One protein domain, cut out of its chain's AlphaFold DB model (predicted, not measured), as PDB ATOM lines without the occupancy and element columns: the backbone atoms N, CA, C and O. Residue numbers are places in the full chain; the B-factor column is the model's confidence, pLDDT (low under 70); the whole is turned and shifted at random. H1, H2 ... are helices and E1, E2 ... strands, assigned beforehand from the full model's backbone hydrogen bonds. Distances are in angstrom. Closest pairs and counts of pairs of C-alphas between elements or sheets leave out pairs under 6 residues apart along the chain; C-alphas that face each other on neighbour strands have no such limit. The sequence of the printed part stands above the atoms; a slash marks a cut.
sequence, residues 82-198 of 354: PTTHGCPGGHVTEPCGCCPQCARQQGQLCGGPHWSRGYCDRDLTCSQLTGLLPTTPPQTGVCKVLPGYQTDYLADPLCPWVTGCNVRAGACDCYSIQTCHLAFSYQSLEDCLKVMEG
ATOM      1  N   PRO A  82     -40.189  29.557  -5.638       68.75
ATOM      2  CA  PRO A  82     -38.876  29.776  -6.222       68.75
ATOM      3  C   PRO A  82     -38.366  31.185  -5.871       68.75
ATOM      4  O   PRO A  82     -39.141  32.112  -5.614       68.75
ATOM      5  N   THR A  83     -37.051  31.272  -5.672       64.12
ATOM      6  CA  THR A  83     -36.400  32.433  -5.066       64.12
ATOM      7  C   THR A  83     -35.928  33.384  -6.147       64.12
ATOM      8  O   THR A  83     -34.956  33.110  -6.840       64.12
ATOM      9  N   THR A  84     -36.556  34.548  -6.198       68.62
ATOM     10  CA  THR A  84     -36.256  35.614  -7.151       68.62
ATOM     11  C   THR A  84     -34.824  36.119  -6.987       68.62
ATOM     12  O   THR A  84     -34.434  36.589  -5.914       68.62
ATOM     13  N   HIS A  85     -34.031  36.060  -8.057       66.06
ATOM     14  CA  HIS A  85     -32.625  36.486  -8.042       66.06
ATOM     15  C   HIS A  85     -32.441  38.014  -7.929       66.06
ATOM     16  O   HIS A  85     -31.411  38.478  -7.444       66.06
ATOM     17  N   GLY A  86     -33.437  38.807  -8.343       76.12
ATOM     18  CA  GLY A  86     -33.387  40.271  -8.353       76.12
ATOM     19  C   GLY A  86     -34.215  40.914  -7.244       76.12
ATOM     20  O   GLY A  86     -35.277  41.457  -7.521       76.12
ATOM     21  N   CYS A  87     -33.733  40.900  -5.999       85.19
ATOM     22  CA  CYS A  87     -34.407  41.583  -4.890       85.19
ATOM     23  C   CYS A  87     -33.757  42.949  -4.600       85.19
ATOM     24  O   CYS A  87     -32.632  42.968  -4.097       85.19
ATOM     25  N   PRO A  88     -34.446  44.088  -4.827       84.56
ATOM     26  CA  PRO A  88     -33.899  45.425  -4.556       84.56
ATOM     27  C   PRO A  88     -33.401  45.609  -3.113       84.56
ATOM     28  O   PRO A  88     -32.391  46.271  -2.896       84.56
ATOM     29  N   GLY A  89     -34.073  44.961  -2.154       82.25
ATOM     30  CA  GLY A  89     -33.724  44.951  -0.729       82.25
ATOM     31  C   GLY A  89     -33.022  43.696  -0.224       82.25
ATOM     32  O   GLY A  89     -32.936  43.449   0.980       82.25
ATOM     33  N   GLY A  90     -32.576  42.845  -1.144       87.25
ATOM     34  CA  GLY A  90     -32.098  41.507  -0.821       87.25
ATOM     35  C   GLY A  90     -33.192  40.593  -0.265       87.25
ATOM     36  O   GLY A  90     -34.393  40.892  -0.303       87.25
ATOM     37  N   HIS A  91     -32.754  39.439   0.229       87.62
ATOM     38  CA  HIS A  91     -33.639  38.395   0.726       87.62
ATOM     39  C   HIS A  91     -33.875  38.503   2.233       87.62
ATOM     40  O   HIS A  91     -32.970  38.776   3.030       87.62
ATOM     41  N   VAL A  92     -35.115  38.224   2.606       90.06
ATOM     42  CA  VAL A  92     -35.613  38.071   3.970       90.06
ATOM     43  C   VAL A  92     -36.339  36.737   4.091       90.06
ATOM     44  O   VAL A  92     -36.837  36.204   3.105       90.06
ATOM     45  N   THR A  93     -36.429  36.197   5.294       87.69
ATOM     46  CA  THR A  93     -37.193  34.987   5.605       87.69
ATOM     47  C   THR A  93     -38.338  35.307   6.562       87.69
ATOM     48  O   THR A  93     -38.404  36.371   7.171       87.69
ATOM     49  N   GLU A  94     -39.304  34.408   6.683       84.81
ATOM     50  CA  GLU A  94     -40.294  34.440   7.762       84.81
ATOM     51  C   GLU A  94     -39.671  34.028   9.120       84.81
ATOM     52  O   GLU A  94     -38.575  33.473   9.134       84.81
ATOM     53  N   PRO A  95     -40.351  34.212  10.273       85.56
ATOM     54  CA  PRO A  95     -39.810  33.878  11.604       85.56
ATOM     55  C   PRO A  95     -39.293  32.445  11.792       85.56
ATOM     56  O   PRO A  95     -38.480  32.196  12.676       85.56
ATOM     57  N   CYS A  96     -39.767  31.486  10.989       82.81
ATOM     58  CA  CYS A  96     -39.251  30.115  11.020       82.81
ATOM     59  C   CYS A  96     -37.946  29.943  10.217       82.81
ATOM     60  O   CYS A  96     -37.254  28.945  10.399       82.81
ATOM     61  N   GLY A  97     -37.593  30.906   9.361       83.88
ATOM     62  CA  GLY A  97     -36.316  30.975   8.655       83.88
ATOM     63  C   GLY A  97     -36.156  30.020   7.476       83.88
ATOM     64  O   GLY A  97     -35.022  29.670   7.165       83.88
ATOM     65  N   CYS A  98     -37.239  29.556   6.849       84.56
ATOM     66  CA  CYS A  98     -37.180  28.512   5.829       84.56
ATOM     67  C   CYS A  98     -37.209  29.059   4.401       84.56
ATOM     68  O   CYS A  98     -36.377  28.662   3.587       84.56
ATOM     69  N   CYS A  99     -38.157  29.939   4.082       83.75
ATOM     70  CA  CYS A  99     -38.389  30.384   2.714       83.75
ATOM     71  C   CYS A  99     -37.856  31.801   2.478       83.75
ATOM     72  O   CYS A  99     -38.389  32.764   3.030       83.75
ATOM     73  N   PRO A 100     -36.830  31.973   1.629       85.19
ATOM     74  CA  PRO A 100     -36.378  33.302   1.249       85.19
ATOM     75  C   PRO A 100     -37.428  34.007   0.375       85.19
ATOM     76  O   PRO A 100     -38.054  33.412  -0.500       85.19
ATOM     77  N   GLN A 101     -37.613  35.299   0.621       86.81
ATOM     78  CA  GLN A 101     -38.516  36.213  -0.077       86.81
ATOM     79  C   GLN A 101     -37.799  37.553  -0.275       86.81
ATOM     80  O   GLN A 101     -36.893  37.879   0.490       86.81
ATOM     81  N   CYS A 102     -38.196  38.370  -1.252       88.62
ATOM     82  CA  CYS A 102     -37.650  39.725  -1.341       88.62
ATOM     83  C   CYS A 102     -38.128  40.605  -0.182       88.62
ATOM     84  O   CYS A 102     -39.306  40.589   0.195       88.62
ATOM     85  N   ALA A 103     -37.220  41.434   0.331       91.50
ATOM     86  CA  ALA A 103     -37.559  42.447   1.315       91.50
ATOM     87  C   ALA A 103     -38.507  43.501   0.721       91.50
ATOM     88  O   ALA A 103     -38.316  43.997  -0.395       91.50
ATOM     89  N   ARG A 104     -39.545  43.850   1.482       92.06
ATOM     90  CA  ARG A 104     -40.593  44.782   1.066       92.06
ATOM     91  C   ARG A 104     -40.066  46.209   1.022       92.06
ATOM     92  O   ARG A 104     -39.512  46.716   1.996       92.06
ATOM     93  N   GLN A 105     -40.305  46.850  -0.109       91.56
ATOM     94  CA  GLN A 105     -39.854  48.201  -0.413       91.56
ATOM     95  C   GLN A 105     -40.795  49.255   0.182       91.56
ATOM     96  O   GLN A 105     -41.885  48.955   0.678       91.56
ATOM     97  N   GLN A 106     -40.380  50.520   0.146       91.44
ATOM     98  CA  GLN A 106     -41.166  51.628   0.686       91.44
ATOM     99  C   GLN A 106     -42.554  51.706   0.035       91.44
ATOM    100  O   GLN A 106     -42.697  51.642  -1.181       91.44
ATOM    101  N   GLY A 107     -43.597  51.851   0.853       89.81
ATOM    102  CA  GLY A 107     -44.979  51.895   0.369       89.81
ATOM    103  C   GLY A 107     -45.618  50.524   0.119       89.81
ATOM    104  O   GLY A 107     -46.829  50.467  -0.106       89.81
ATOM    105  N   GLN A 108     -44.865  49.425   0.231       92.56
ATOM    106  CA  GLN A 108     -45.404  48.065   0.165       92.56
ATOM    107  C   GLN A 108     -45.959  47.603   1.514       92.56
ATOM    108  O   GLN A 108     -45.523  48.046   2.580       92.56
ATOM    109  N   LEU A 109     -46.932  46.689   1.469       91.88
ATOM    110  CA  LEU A 109     -47.479  46.075   2.678       91.88
ATOM    111  C   LEU A 109     -46.484  45.116   3.329       91.88
ATOM    112  O   LEU A 109     -45.715  44.443   2.650       91.88
ATOM    113  N   CYS A 110     -46.579  45.009   4.650       92.25
ATOM    114  CA  CYS A 110     -45.726  44.159   5.474       92.25
ATOM    115  C   CYS A 110     -46.478  43.600   6.687       92.25
ATOM    116  O   CYS A 110     -47.604  44.012   7.009       92.25
ATOM    117  N   GLY A 111     -45.850  42.645   7.375       89.69
ATOM    118  CA  GLY A 111     -46.376  42.039   8.595       89.69
ATOM    119  C   GLY A 111     -47.515  41.058   8.322       89.69
ATOM    120  O   GLY A 111     -47.422  40.179   7.467       89.69
ATOM    121  N   GLY A 112     -48.616  41.192   9.056       86.81
ATOM    122  CA  GLY A 112     -49.729  40.251   9.003       86.81
ATOM    123  C   GLY A 112     -49.575  39.032   9.909       86.81
ATOM    124  O   GLY A 112     -48.566  38.889  10.596       86.81
ATOM    125  N   PRO A 113     -50.578  38.136   9.928       82.00
ATOM    126  CA  PRO A 113     -50.465  36.862  10.630       82.00
ATOM    127  C   PRO A 113     -49.235  36.106  10.127       82.00
ATOM    128  O   PRO A 113     -49.076  35.962   8.913       82.00
ATOM    129  N   HIS A 114     -48.370  35.679  11.051       77.12
ATOM    130  CA  HIS A 114     -47.120  34.963  10.763       77.12
ATOM    131  C   HIS A 114     -46.233  35.636   9.701       77.12
ATOM    132  O   HIS A 114     -45.579  34.950   8.928       77.12
ATOM    133  N   TRP A 115     -46.252  36.973   9.617       83.75
ATOM    134  CA  TRP A 115     -45.492  37.730   8.612       83.75
ATOM    135  C   TRP A 115     -45.800  37.358   7.154       83.75
ATOM    136  O   TRP A 115     -44.990  37.574   6.259       83.75
ATOM    137  N   SER A 116     -47.011  36.868   6.886       81.69
ATOM    138  CA  SER A 116     -47.481  36.497   5.540       81.69
ATOM    139  C   SER A 116     -47.420  37.614   4.489       81.69
ATOM    140  O   SER A 116     -47.505  37.335   3.296       81.69
ATOM    141  N   ARG A 117     -47.300  38.884   4.894       86.88
ATOM    142  CA  ARG A 117     -47.141  40.025   3.977       86.88
ATOM    143  C   ARG A 117     -45.679  40.433   3.789       86.88
ATOM    144  O   ARG A 117     -45.413  41.335   3.005       86.88
ATOM    145  N   GLY A 118     -44.743  39.744   4.431       88.06
ATOM    146  CA  GLY A 118     -43.306  39.940   4.286       88.06
ATOM    147  C   GLY A 118     -42.707  40.922   5.290       88.06
ATOM    148  O   GLY A 118     -43.414  41.671   5.980       88.06
ATOM    149  N   TYR A 119     -41.381  40.888   5.344       90.00
ATOM    150  CA  TYR A 119     -40.538  41.799   6.108       90.00
ATOM    151  C   TYR A 119     -40.137  42.992   5.256       90.00
ATOM    152  O   TYR A 119     -39.951  42.855   4.049       90.00
ATOM    153  N   CYS A 120     -40.024  44.158   5.885       91.44
ATOM    154  CA  CYS A 120     -39.510  45.346   5.216       91.44
ATOM    155  C   CYS A 120     -38.023  45.217   4.923       91.44
ATOM    156  O   CYS A 120     -37.336  44.435   5.566       91.44
ATOM    157  N   ASP A 121     -37.552  45.987   3.952       91.50
ATOM    158  CA  ASP A 121     -36.134  46.192   3.683       91.50
ATOM    159  C   ASP A 121     -35.401  46.820   4.877       91.50
ATOM    160  O   ASP A 121     -36.011  47.345   5.815       91.50
ATOM    161  N   ARG A 122     -34.070  46.780   4.829       86.75
ATOM    162  CA  ARG A 122     -33.190  47.489   5.755       86.75
ATOM    163  C   ARG A 122     -33.579  48.968   5.785       86.75
ATOM    164  O   ARG A 122     -34.007  49.537   4.786       86.75
ATOM    165  N   ASP A 123     -33.476  49.573   6.964       85.56
ATOM    166  CA  ASP A 123     -33.852  50.971   7.232       85.56
ATOM    167  C   ASP A 123     -35.355  51.302   7.092       85.56
ATOM    168  O   ASP A 123     -35.788  52.411   7.425       85.56
ATOM    169  N   LEU A 124     -36.192  50.337   6.696       89.19
ATOM    170  CA  LEU A 124     -37.643  50.474   6.675       89.19
ATOM    171  C   LEU A 124     -38.263  49.765   7.877       89.19
ATOM    172  O   LEU A 124     -37.940  48.635   8.227       89.19
ATOM    173  N   THR A 125     -39.228  50.421   8.511       88.81
ATOM    174  CA  THR A 125     -40.017  49.827   9.587       88.81
ATOM    175  C   THR A 125     -41.405  49.483   9.079       88.81
ATOM    176  O   THR A 125     -42.072  50.309   8.444       88.81
ATOM    177  N   CYS A 126     -41.882  48.284   9.414       90.31
ATOM    178  CA  CYS A 126     -43.276  47.939   9.183       90.31
ATOM    179  C   CYS A 126     -44.158  48.783  10.106       90.31
ATOM    180  O   CYS A 126     -44.235  48.543  11.308       90.31
ATOM    181  N   SER A 127     -44.786  49.818   9.557       89.38
ATOM    182  CA  SER A 127     -45.509  50.841  10.317       89.38
ATOM    183  C   SER A 127     -47.006  50.769  10.064       89.38
ATOM    184  O   SER A 127     -47.444  50.272   9.028       89.38
ATOM    185  N   GLN A 128     -47.815  51.276  10.994       85.00
ATOM    186  CA  GLN A 128     -49.264  51.294  10.786       85.00
ATOM    187  C   GLN A 128     -49.607  52.117   9.533       85.00
ATOM    188  O   GLN A 128     -48.939  53.106   9.214       85.00
ATOM    189  N   LEU A 129     -50.663  51.724   8.811       73.50
ATOM    190  CA  LEU A 129     -51.192  52.482   7.661       73.50
ATOM    191  C   LEU A 129     -51.421  53.955   8.014       73.50
ATOM    192  O   LEU A 129     -51.081  54.852   7.243       73.50
ATOM    193  N   THR A 130     -51.961  54.163   9.210       69.19
ATOM    194  CA  THR A 130     -52.180  55.448   9.862       69.19
ATOM    195  C   THR A 130     -51.352  55.488  11.136       69.19
ATOM    196  O   THR A 130     -51.551  54.645  12.010       69.19
ATOM    197  N   GLY A 131     -50.464  56.469  11.277       66.31
ATOM    198  CA  GLY A 131     -49.728  56.701  12.516       66.31
ATOM    199  C   GLY A 131     -48.208  56.684  12.380       66.31
ATOM    200  O   GLY A 131     -47.640  56.509  11.307       66.31
ATOM    201  N   LEU A 132     -47.569  56.905  13.528       72.81
ATOM    202  CA  LEU A 132     -46.120  57.065  13.703       72.81
ATOM    203  C   LEU A 132     -45.472  55.840  14.364       72.81
ATOM    204  O   LEU A 132     -44.336  55.909  14.823       72.81
ATOM    205  N   LEU A 133     -46.225  54.746  14.505       80.81
ATOM    206  CA  LEU A 133     -45.824  53.605  15.316       80.81
ATOM    207  C   LEU A 133     -45.522  52.376  14.452       80.81
ATOM    208  O   LEU A 133     -46.233  52.124  13.467       80.81
ATOM    209  N   PRO A 134     -44.522  51.575  14.859       83.94
ATOM    210  CA  PRO A 134     -44.326  50.236  14.333       83.94
ATOM    211  C   PRO A 134     -45.585  49.388  14.518       83.94
ATOM    212  O   PRO A 134     -46.349  49.543  15.475       83.94
ATOM    213  N   THR A 135     -45.791  48.481  13.581       84.12
ATOM    214  CA  THR A 135     -46.820  47.452  13.623       84.12
ATOM    215  C   THR A 135     -46.170  46.137  13.995       84.12
ATOM    216  O   THR A 135     -45.138  45.780  13.437       84.12
ATOM    217  N   THR A 136     -46.795  45.398  14.905       76.25
ATOM    218  CA  THR A 136     -46.409  44.020  15.193       76.25
ATOM    219  C   THR A 136     -47.448  43.052  14.621       76.25
ATOM    220  O   THR A 136     -48.643  43.375  14.572       76.25
ATOM    221  N   PRO A 137     -47.038  41.847  14.190       73.44
ATOM    222  CA  PRO A 137     -47.970  40.775  13.862       73.44
ATOM    223  C   PRO A 137     -49.009  40.578  14.978       73.44
ATOM    224  O   PRO A 137     -48.670  40.699  16.158       73.44
ATOM    225  N   PRO A 138     -50.280  40.288  14.650       82.38
ATOM    226  CA  PRO A 138     -50.815  39.896  13.339       82.38
ATOM    227  C   PRO A 138     -51.249  41.073  12.447       82.38
ATOM    228  O   PRO A 138     -51.907  40.873  11.422       82.38
ATOM    229  N   GLN A 139     -50.957  42.309  12.848       87.12
ATOM    230  CA  GLN A 139     -51.434  43.497  12.151       87.12
ATOM    231  C   GLN A 139     -50.668  43.714  10.842       87.12
ATOM    232  O   GLN A 139     -49.516  43.314  10.692       87.12
ATOM    233  N   THR A 140     -51.345  44.327   9.873       89.25
ATOM    234  CA  THR A 140     -50.751  44.703   8.582       89.25
ATOM    235  C   THR A 140     -50.240  46.121   8.656       89.25
ATOM    236  O   THR A 140     -50.983  47.011   9.074       89.25
ATOM    237  N   GLY A 141     -49.008  46.322   8.217       91.75
ATOM    238  CA  GLY A 141     -48.413  47.639   8.085       91.75
ATOM    239  C   GLY A 141     -48.019  47.954   6.649       91.75
ATOM    240  O   GLY A 141     -48.327  47.209   5.717       91.75
ATOM    241  N   VAL A 142     -47.310  49.068   6.508       92.06
ATOM    242  CA  VAL A 142     -46.613  49.501   5.299       92.06
ATOM    243  C   VAL A 142     -45.170  49.842   5.666       92.06
ATOM    244  O   VAL A 142     -44.928  50.486   6.696       92.06
ATOM    245  N   CYS A 143     -44.229  49.445   4.815       91.88
ATOM    246  CA  CYS A 143     -42.811  49.746   4.980       91.88
ATOM    247  C   CYS A 143     -42.531  51.227   4.747       91.88
ATOM    248  O   CYS A 143     -42.831  51.769   3.678       91.88
ATOM    249  N   LYS A 144     -41.995  51.896   5.771       89.06
ATOM    250  CA  LYS A 144     -41.656  53.324   5.744       89.06
ATOM    251  C   LYS A 144     -40.493  53.610   6.679       89.06
ATOM    252  O   LYS A 144     -40.323  52.926   7.686       89.06
ATOM    253  N   VAL A 145     -39.794  54.702   6.413       86.69
ATOM    254  CA  VAL A 145     -38.885  55.307   7.385       86.69
ATOM    255  C   VAL A 145     -39.709  55.998   8.472       86.69
ATOM    256  O   VAL A 145     -40.545  56.855   8.175       86.69
ATOM    257  N   LEU A 146     -39.496  55.624   9.736       82.69
ATOM    258  CA  LEU A 146     -40.159  56.251  10.880       82.69
ATOM    259  C   LEU A 146     -39.222  57.259  11.569       82.69
ATOM    260  O   LEU A 146     -38.161  56.874  12.065       82.69
ATOM    261  N   PRO A 147     -39.599  58.548  11.662       76.56
ATOM    262  CA  PRO A 147     -38.761  59.553  12.304       76.56
ATOM    263  C   PRO A 147     -38.661  59.308  13.815       76.56
ATOM    264  O   PRO A 147     -39.664  59.143  14.508       76.56
ATOM    265  N   GLY A 148     -37.434  59.315  14.340       71.12
ATOM    266  CA  GLY A 148     -37.164  59.139  15.772       71.12
ATOM    267  C   GLY A 148     -37.246  57.694  16.277       71.12
ATOM    268  O   GLY A 148     -37.037  57.467  17.468       71.12
ATOM    269  N   TYR A 149     -37.506  56.726  15.398       72.25
ATOM    270  CA  TYR A 149     -37.447  55.304  15.711       72.25
ATOM    271  C   TYR A 149     -36.107  54.739  15.224       72.25
ATOM    272  O   TYR A 149     -35.922  54.498  14.039       72.25
ATOM    273  N   GLN A 150     -35.149  54.590  16.143       64.44
ATOM    274  CA  GLN A 150     -33.886  53.895  15.878       64.44
ATOM    275  C   GLN A 150     -34.016  52.460  16.377       64.44
ATOM    276  O   GLN A 150     -33.827  52.195  17.566       64.44
ATOM    277  N   THR A 151     -34.379  51.546  15.489       62.25
ATOM    278  CA  THR A 151     -34.213  50.115  15.743       62.25
ATOM    279  C   THR A 151     -32.857  49.647  15.286       62.25
ATOM    280  O   THR A 151     -32.310  50.156  14.312       62.25
ATOM    281  N   ASP A 152     -32.341  48.631  15.968       68.31
ATOM    282  CA  ASP A 152     -31.355  47.753  15.359       68.31
ATOM    283  C   ASP A 152     -32.064  47.021  14.209       68.31
ATOM    284  O   ASP A 152     -32.784  46.056  14.439       68.31
ATOM    285  N   TYR A 153     -31.973  47.565  12.988       67.38
ATOM    286  CA  TYR A 153     -32.748  47.124  11.815       67.38
ATOM    287  C   TYR A 153     -32.511  45.664  11.442       67.38
ATOM    288  O   TYR A 153     -33.285  45.079  10.694       67.38
ATOM    289  N   LEU A 154     -31.425  45.090  11.950       72.25
ATOM    290  CA  LEU A 154     -31.113  43.694  11.751       72.25
ATOM    291  C   LEU A 154     -31.727  42.821  12.848       72.25
ATOM    292  O   LEU A 154     -32.098  41.697  12.546       72.25
ATOM    293  N   ALA A 155     -31.868  43.286  14.088       77.81
ATOM    294  CA  ALA A 155     -32.291  42.432  15.193       77.81
ATOM    295  C   ALA A 155     -33.822  42.400  15.374       77.81
ATOM    296  O   ALA A 155     -34.427  43.393  15.778       77.81
ATOM    297  N   ASP A 156     -34.444  41.236  15.173       78.75
ATOM    298  CA  ASP A 156     -35.862  41.000  15.473       78.75
ATOM    299  C   ASP A 156     -36.020  39.791  16.419       78.75
ATOM    300  O   ASP A 156     -35.674  38.669  16.042       78.75
ATOM    301  N   PRO A 157     -36.576  39.984  17.633       78.00
ATOM    302  CA  PRO A 157     -36.806  38.915  18.604       78.00
ATOM    303  C   PRO A 157     -37.685  37.751  18.136       78.00
ATOM    304  O   PRO A 157     -37.669  36.697  18.772       78.00
ATOM    305  N   LEU A 158     -38.491  37.942  17.091       79.12
ATOM    306  CA  LEU A 158     -39.353  36.906  16.519       79.12
ATOM    307  C   LEU A 158     -38.605  36.005  15.539       79.12
ATOM    308  O   LEU A 158     -39.070  34.912  15.246       79.12
ATOM    309  N   CYS A 159     -37.472  36.461  15.018       81.56
ATOM    310  CA  CYS A 159     -36.722  35.757  13.993       81.56
ATOM    311  C   CYS A 159     -35.804  34.683  14.591       81.56
ATOM    312  O   CYS A 159     -35.508  34.703  15.794       81.56
ATOM    313  N   PRO A 160     -35.317  33.734  13.777       79.31
ATOM    314  CA  PRO A 160     -34.359  32.764  14.260       79.31
ATOM    315  C   PRO A 160     -32.998  33.432  14.447       79.31
ATOM    316  O   PRO A 160     -32.680  34.475  13.870       79.31
ATOM    317  N   TRP A 161     -32.162  32.804  15.260       79.12
ATOM    318  CA  TRP A 161     -30.760  33.175  15.309       79.12
ATOM    319  C   TRP A 161     -30.034  32.576  14.125       79.12
ATOM    320  O   TRP A 161     -29.996  31.355  13.947       79.12
ATOM    321  N   VAL A 162     -29.418  33.454  13.355       79.94
ATOM    322  CA  VAL A 162     -28.534  33.082  12.267       79.94
ATOM    323  C   VAL A 162     -27.099  33.368  12.684       79.94
ATOM    324  O   VAL A 162     -26.800  34.376  13.332       79.94
ATOM    325  N   THR A 163     -26.215  32.444  12.332       82.19
ATOM    326  CA  THR A 163     -24.773  32.550  12.542       82.19
ATOM    327  C   THR A 163     -24.112  32.613  11.180       82.19
ATOM    328  O   THR A 163     -24.468  31.850  10.285       82.19
ATOM    329  N   GLY A 164     -23.144  33.503  11.035       86.50
ATOM    330  CA  GLY A 164     -22.334  33.583   9.834       86.50
ATOM    331  C   GLY A 164     -21.203  34.580  10.008       86.50
ATOM    332  O   GLY A 164     -20.931  35.058  11.115       86.50
ATOM    333  N   CYS A 165     -20.539  34.883   8.902       90.06
ATOM    334  CA  CYS A 165     -19.359  35.728   8.872       90.06
ATOM    335  C   CYS A 165     -19.465  36.791   7.780       90.06
ATOM    336  O   CYS A 165     -20.072  36.581   6.728       90.06
ATOM    337  N   ASN A 166     -18.841  37.936   8.034       91.88
ATOM    338  CA  ASN A 166     -18.653  39.019   7.076       91.88
ATOM    339  C   ASN A 166     -17.188  39.469   7.108       91.88
ATOM    340  O   ASN A 166     -16.552  39.428   8.161       91.88
ATOM    341  N   VAL A 167     -16.659  39.957   5.986       92.12
ATOM    342  CA  VAL A 167     -15.328  40.581   5.966       92.12
ATOM    343  C   VAL A 167     -15.447  42.016   6.476       92.12
ATOM    344  O   VAL A 167     -16.167  42.837   5.905       92.12
ATOM    345  N   ARG A 168     -14.739  42.343   7.558       90.75
ATOM    346  CA  ARG A 168     -14.673  43.691   8.136       90.75
ATOM    347  C   ARG A 168     -13.217  44.077   8.353       90.75
ATOM    348  O   ARG A 168     -12.484  43.382   9.044       90.75
ATOM    349  N   ALA A 169     -12.803  45.200   7.765       88.56
ATOM    350  CA  ALA A 169     -11.433  45.715   7.870       88.56
ATOM    351  C   ALA A 169     -10.340  44.681   7.504       88.56
ATOM    352  O   ALA A 169      -9.290  44.639   8.140       88.56
ATOM    353  N   GLY A 170     -10.592  43.852   6.483       85.31
ATOM    354  CA  GLY A 170      -9.642  42.834   6.021       85.31
ATOM    355  C   GLY A 170      -9.523  41.610   6.935       85.31
ATOM    356  O   GLY A 170      -8.540  40.886   6.847       85.31
ATOM    357  N   ALA A 171     -10.492  41.379   7.822       90.56
ATOM    358  CA  ALA A 171     -10.573  40.176   8.640       90.56
ATOM    359  C   ALA A 171     -11.990  39.595   8.609       90.56
ATOM    360  O   ALA A 171     -12.975  40.329   8.496       90.56
ATOM    361  N   CYS A 172     -12.091  38.274   8.739       93.00
ATOM    362  CA  CYS A 172     -13.368  37.597   8.911       93.00
ATOM    363  C   CYS A 172     -13.900  37.820  10.330       93.00
ATOM    364  O   CYS A 172     -13.282  37.397  11.306       93.00
ATOM    365  N   ASP A 173     -15.051  38.481  10.431       92.62
ATOM    366  CA  ASP A 173     -15.778  38.709  11.675       92.62
ATOM    367  C   ASP A 173     -17.046  37.849  11.687       92.62
ATOM    368  O   ASP A 173     -17.948  38.033  10.862       92.62
ATOM    369  N   CYS A 174     -17.087  36.888  12.609       89.00
ATOM    370  CA  CYS A 174     -18.148  35.897  12.728       89.00
ATOM    371  C   CYS A 174     -18.919  36.102  14.027       89.00
ATOM    372  O   CYS A 174     -18.343  36.103  15.116       89.00
ATOM    373  N   TYR A 175     -20.236  36.222  13.924       82.81
ATOM    374  CA  TYR A 175     -21.112  36.415  15.072       82.81
ATOM    375  C   TYR A 175     -22.490  35.817  14.794       82.81
ATOM    376  O   TYR A 175     -22.771  35.306  13.712       82.81
ATOM    377  N   SER A 176     -23.348  35.829  15.809       82.00
ATOM    378  CA  SER A 176     -24.742  35.414  15.675       82.00
ATOM    379  C   SER A 176     -25.650  36.591  15.975       82.00
ATOM    380  O   SER A 176     -25.382  37.363  16.898       82.00
ATOM    381  N   ILE A 177     -26.714  36.730  15.196       82.81
ATOM    382  CA  ILE A 177     -27.726  37.765  15.384       82.81
ATOM    383  C   ILE A 177     -29.104  37.176  15.109       82.81
ATOM    384  O   ILE A 177     -29.267  36.292  14.269       82.81
ATOM    385  N   GLN A 178     -30.092  37.645  15.858       84.81
ATOM    386  CA  GLN A 178     -31.469  37.224  15.686       84.81
ATOM    387  C   GLN A 178     -32.112  38.050  14.576       84.81
ATOM    388  O   GLN A 178     -32.416  39.217  14.789       84.81
ATOM    389  N   THR A 179     -32.252  37.492  13.375       86.62
ATOM    390  CA  THR A 179     -32.704  38.261  12.212       86.62
ATOM    391  C   THR A 179     -33.369  37.388  11.165       86.62
ATOM    392  O   THR A 179     -33.004  36.232  10.971       86.62
ATOM    393  N   CYS A 180     -34.345  37.975  10.483       87.75
ATOM    394  CA  CYS A 180     -34.944  37.415   9.281       87.75
ATOM    395  C   CYS A 180     -34.264  37.938   8.010       87.75
ATOM    396  O   CYS A 180     -34.567  37.480   6.918       87.75
ATOM    397  N   HIS A 181     -33.349  38.902   8.121       89.50
ATOM    398  CA  HIS A 181     -32.583  39.389   6.981       89.50
ATOM    399  C   HIS A 181     -31.381  38.491   6.723       89.50
ATOM    400  O   HIS A 181     -30.719  38.031   7.654       89.50
ATOM    401  N   LEU A 182     -31.018  38.326   5.454       84.81
ATOM    402  CA  LEU A 182     -29.730  37.738   5.116       84.81
ATOM    403  C   LEU A 182     -28.607  38.709   5.530       84.81
ATOM    404  O   LEU A 182     -28.317  39.696   4.848       84.81
ATOM    405  N   ALA A 183     -28.037  38.474   6.713       85.31
ATOM    406  CA  ALA A 183     -27.078  39.367   7.370       85.31
ATOM    407  C   ALA A 183     -25.606  38.989   7.146       85.31
ATOM    408  O   ALA A 183     -24.722  39.779   7.482       85.31
ATOM    409  N   PHE A 184     -25.340  37.800   6.606       88.12
ATOM    410  CA  PHE A 184     -23.995  37.259   6.445       88.12
ATOM    411  C   PHE A 184     -23.723  36.897   4.992       88.12
ATOM    412  O   PHE A 184     -24.543  36.238   4.357       88.12
ATOM    413  N   SER A 185     -22.560  37.304   4.487       89.31
ATOM    414  CA  SER A 185     -22.062  36.896   3.172       89.31
ATOM    415  C   SER A 185     -21.564  35.450   3.168       89.31
ATOM    416  O   SER A 185     -21.613  34.795   2.133       89.31
ATOM    417  N   TYR A 186     -21.099  34.949   4.318       88.44
ATOM    418  CA  TYR A 186     -20.505  33.621   4.446       88.44
ATOM    419  C   TYR A 186     -21.160  32.833   5.575       88.44
ATOM    420  O   TYR A 186     -21.431  33.371   6.651       88.44
ATOM    421  N   GLN A 187     -21.387  31.540   5.342       84.00
ATOM    422  CA  GLN A 187     -22.010  30.650   6.327       84.00
ATOM    423  C   GLN A 187     -21.026  30.212   7.418       84.00
ATOM    424  O   GLN A 187     -21.438  29.918   8.539       84.00
ATOM    425  N   SER A 188     -19.727  30.189   7.113       83.19
ATOM    426  CA  SER A 188     -18.687  29.759   8.041       83.19
ATOM    427  C   SER A 188     -17.440  30.640   7.975       83.19
ATOM    428  O   SER A 188     -17.212  31.382   7.017       83.19
ATOM    429  N   LEU A 189     -16.619  30.541   9.024       85.50
ATOM    430  CA  LEU A 189     -15.312  31.193   9.064       85.50
ATOM    431  C   LEU A 189     -14.404  30.662   7.952       85.50
ATOM    432  O   LEU A 189     -13.677  31.439   7.348       85.50
ATOM    433  N   GLU A 190     -14.465  29.362   7.671       87.56
ATOM    434  CA  GLU A 190     -13.651  28.728   6.636       87.56
ATOM    435  C   GLU A 190     -13.992  29.277   5.246       87.56
ATOM    436  O   GLU A 190     -13.092  29.658   4.504       87.56
ATOM    437  N   ASP A 191     -15.282  29.409   4.922       88.25
ATOM    438  CA  ASP A 191     -15.724  29.985   3.645       88.25
ATOM    439  C   ASP A 191     -15.298  31.447   3.505       88.25
ATOM    440  O   ASP A 191     -14.884  31.880   2.434       88.25
ATOM    441  N   CYS A 192     -15.352  32.201   4.605       91.62
ATOM    442  CA  CYS A 192     -14.881  33.579   4.626       91.62
ATOM    443  C   CYS A 192     -13.358  33.670   4.413       91.62
ATOM    444  O   CYS A 192     -12.894  34.508   3.642       91.62
ATOM    445  N   LEU A 193     -12.573  32.803   5.068       89.06
ATOM    446  CA  LEU A 193     -11.112  32.789   4.947       89.06
ATOM    447  C   LEU A 193     -10.647  32.357   3.555       89.06
ATOM    448  O   LEU A 193      -9.710  32.952   3.042       89.06
ATOM    449  N   LYS A 194     -11.336  31.410   2.908       88.69
ATOM    450  CA  LYS A 194     -11.036  30.995   1.527       88.69
ATOM    451  C   LYS A 194     -11.053  32.167   0.548       88.69
ATOM    452  O   LYS A 194     -10.202  32.245  -0.328       88.69
ATOM    453  N   VAL A 195     -11.993  33.101   0.710       83.81
ATOM    454  CA  VAL A 195     -12.047  34.311  -0.126       83.81
ATOM    455  C   VAL A 195     -10.943  35.303   0.248       83.81
ATOM    456  O   VAL A 195     -10.408  35.968  -0.630       83.81
ATOM    457  N   MET A 196     -10.562  35.378   1.525       77.56
ATOM    458  CA  MET A 196      -9.441  36.213   1.980       77.56
ATOM    459  C   MET A 196      -8.071  35.686   1.517       77.56
ATOM    460  O   MET A 196      -7.157  36.480   1.323       77.56
ATOM    461  N   GLU A 197      -7.924  34.371   1.347       73.75
ATOM    462  CA  GLU A 197      -6.723  33.708   0.809       73.75
ATOM    463  C   GLU A 197      -6.704  33.676  -0.733       73.75
ATOM    464  O   GLU A 197      -5.665  33.417  -1.337       73.75
ATOM    465  N   GLY A 198      -7.828  34.008  -1.381       58.50
ATOM    466  CA  GLY A 198      -7.982  34.057  -2.840       58.50
ATOM    467  C   GLY A 198      -7.196  35.164  -3.557       58.50
ATOM    468  O   GLY A 198      -7.184  35.184  -4.785       58.50
TER     469      GLY A 198
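This is residues 82 to 198 of the 354 residues of a protein of Clupea harengus (UniProt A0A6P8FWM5). With little regular structure, two parts lie end to end: a small sheet of E1, E3 and E2 among long loops, and a long hairpin, E4 and E5, with H1 packed near its turn. The printed part has 117 residues, 37 in named elements, ordered E1 E2 E3 E4 E5 H1; both sheets are antiparallel, the class mixed. It is compact, radius of gyration of the C-alphas 15.4 A, spanning 51 by 34 by 24 A.

E1 is residues 109 to 111, 7.2 A, from C-alpha 109 at (-47.479, 46.075, 2.678). E3 is 140 to 144, 12.8 A; E2, 125 to 128, 9.4 A; E4, 161 to 168, 20.5 A; E5, 171 to 178, 22.2 A. H1 is 189 to 197, 12.2 A, ending at (-6.723, 33.708, 0.809).

Inner strand E3 pairs with E1 (N 110 to O 141, 3.0 A) and, as a hairpin, E2 (N 127 to O 142, 2.9 A). E3 and E4 are apart. In hairpin E4 and E5, N 164 and O 175 are 3.2 A apart. The closest C-alphas of E5 and H1, Cys 172 and Cys 192, are 6.1 A apart; of E4 and H1, Cys 165 and Leu 189, 6.1 A. In H1, 4 of 5 O i to N i+4 pairs are within hydrogen-bond range.

The farthest C-alphas, Thr 130 and Glu 197, are 51.2 A apart. The printed part has no cut. Links E1 to E2, E2 to E3 and E3 to E4 are long. pLDDT is under 70 at residues 82 to 85, 130 to 131, 150 to 153 and 198.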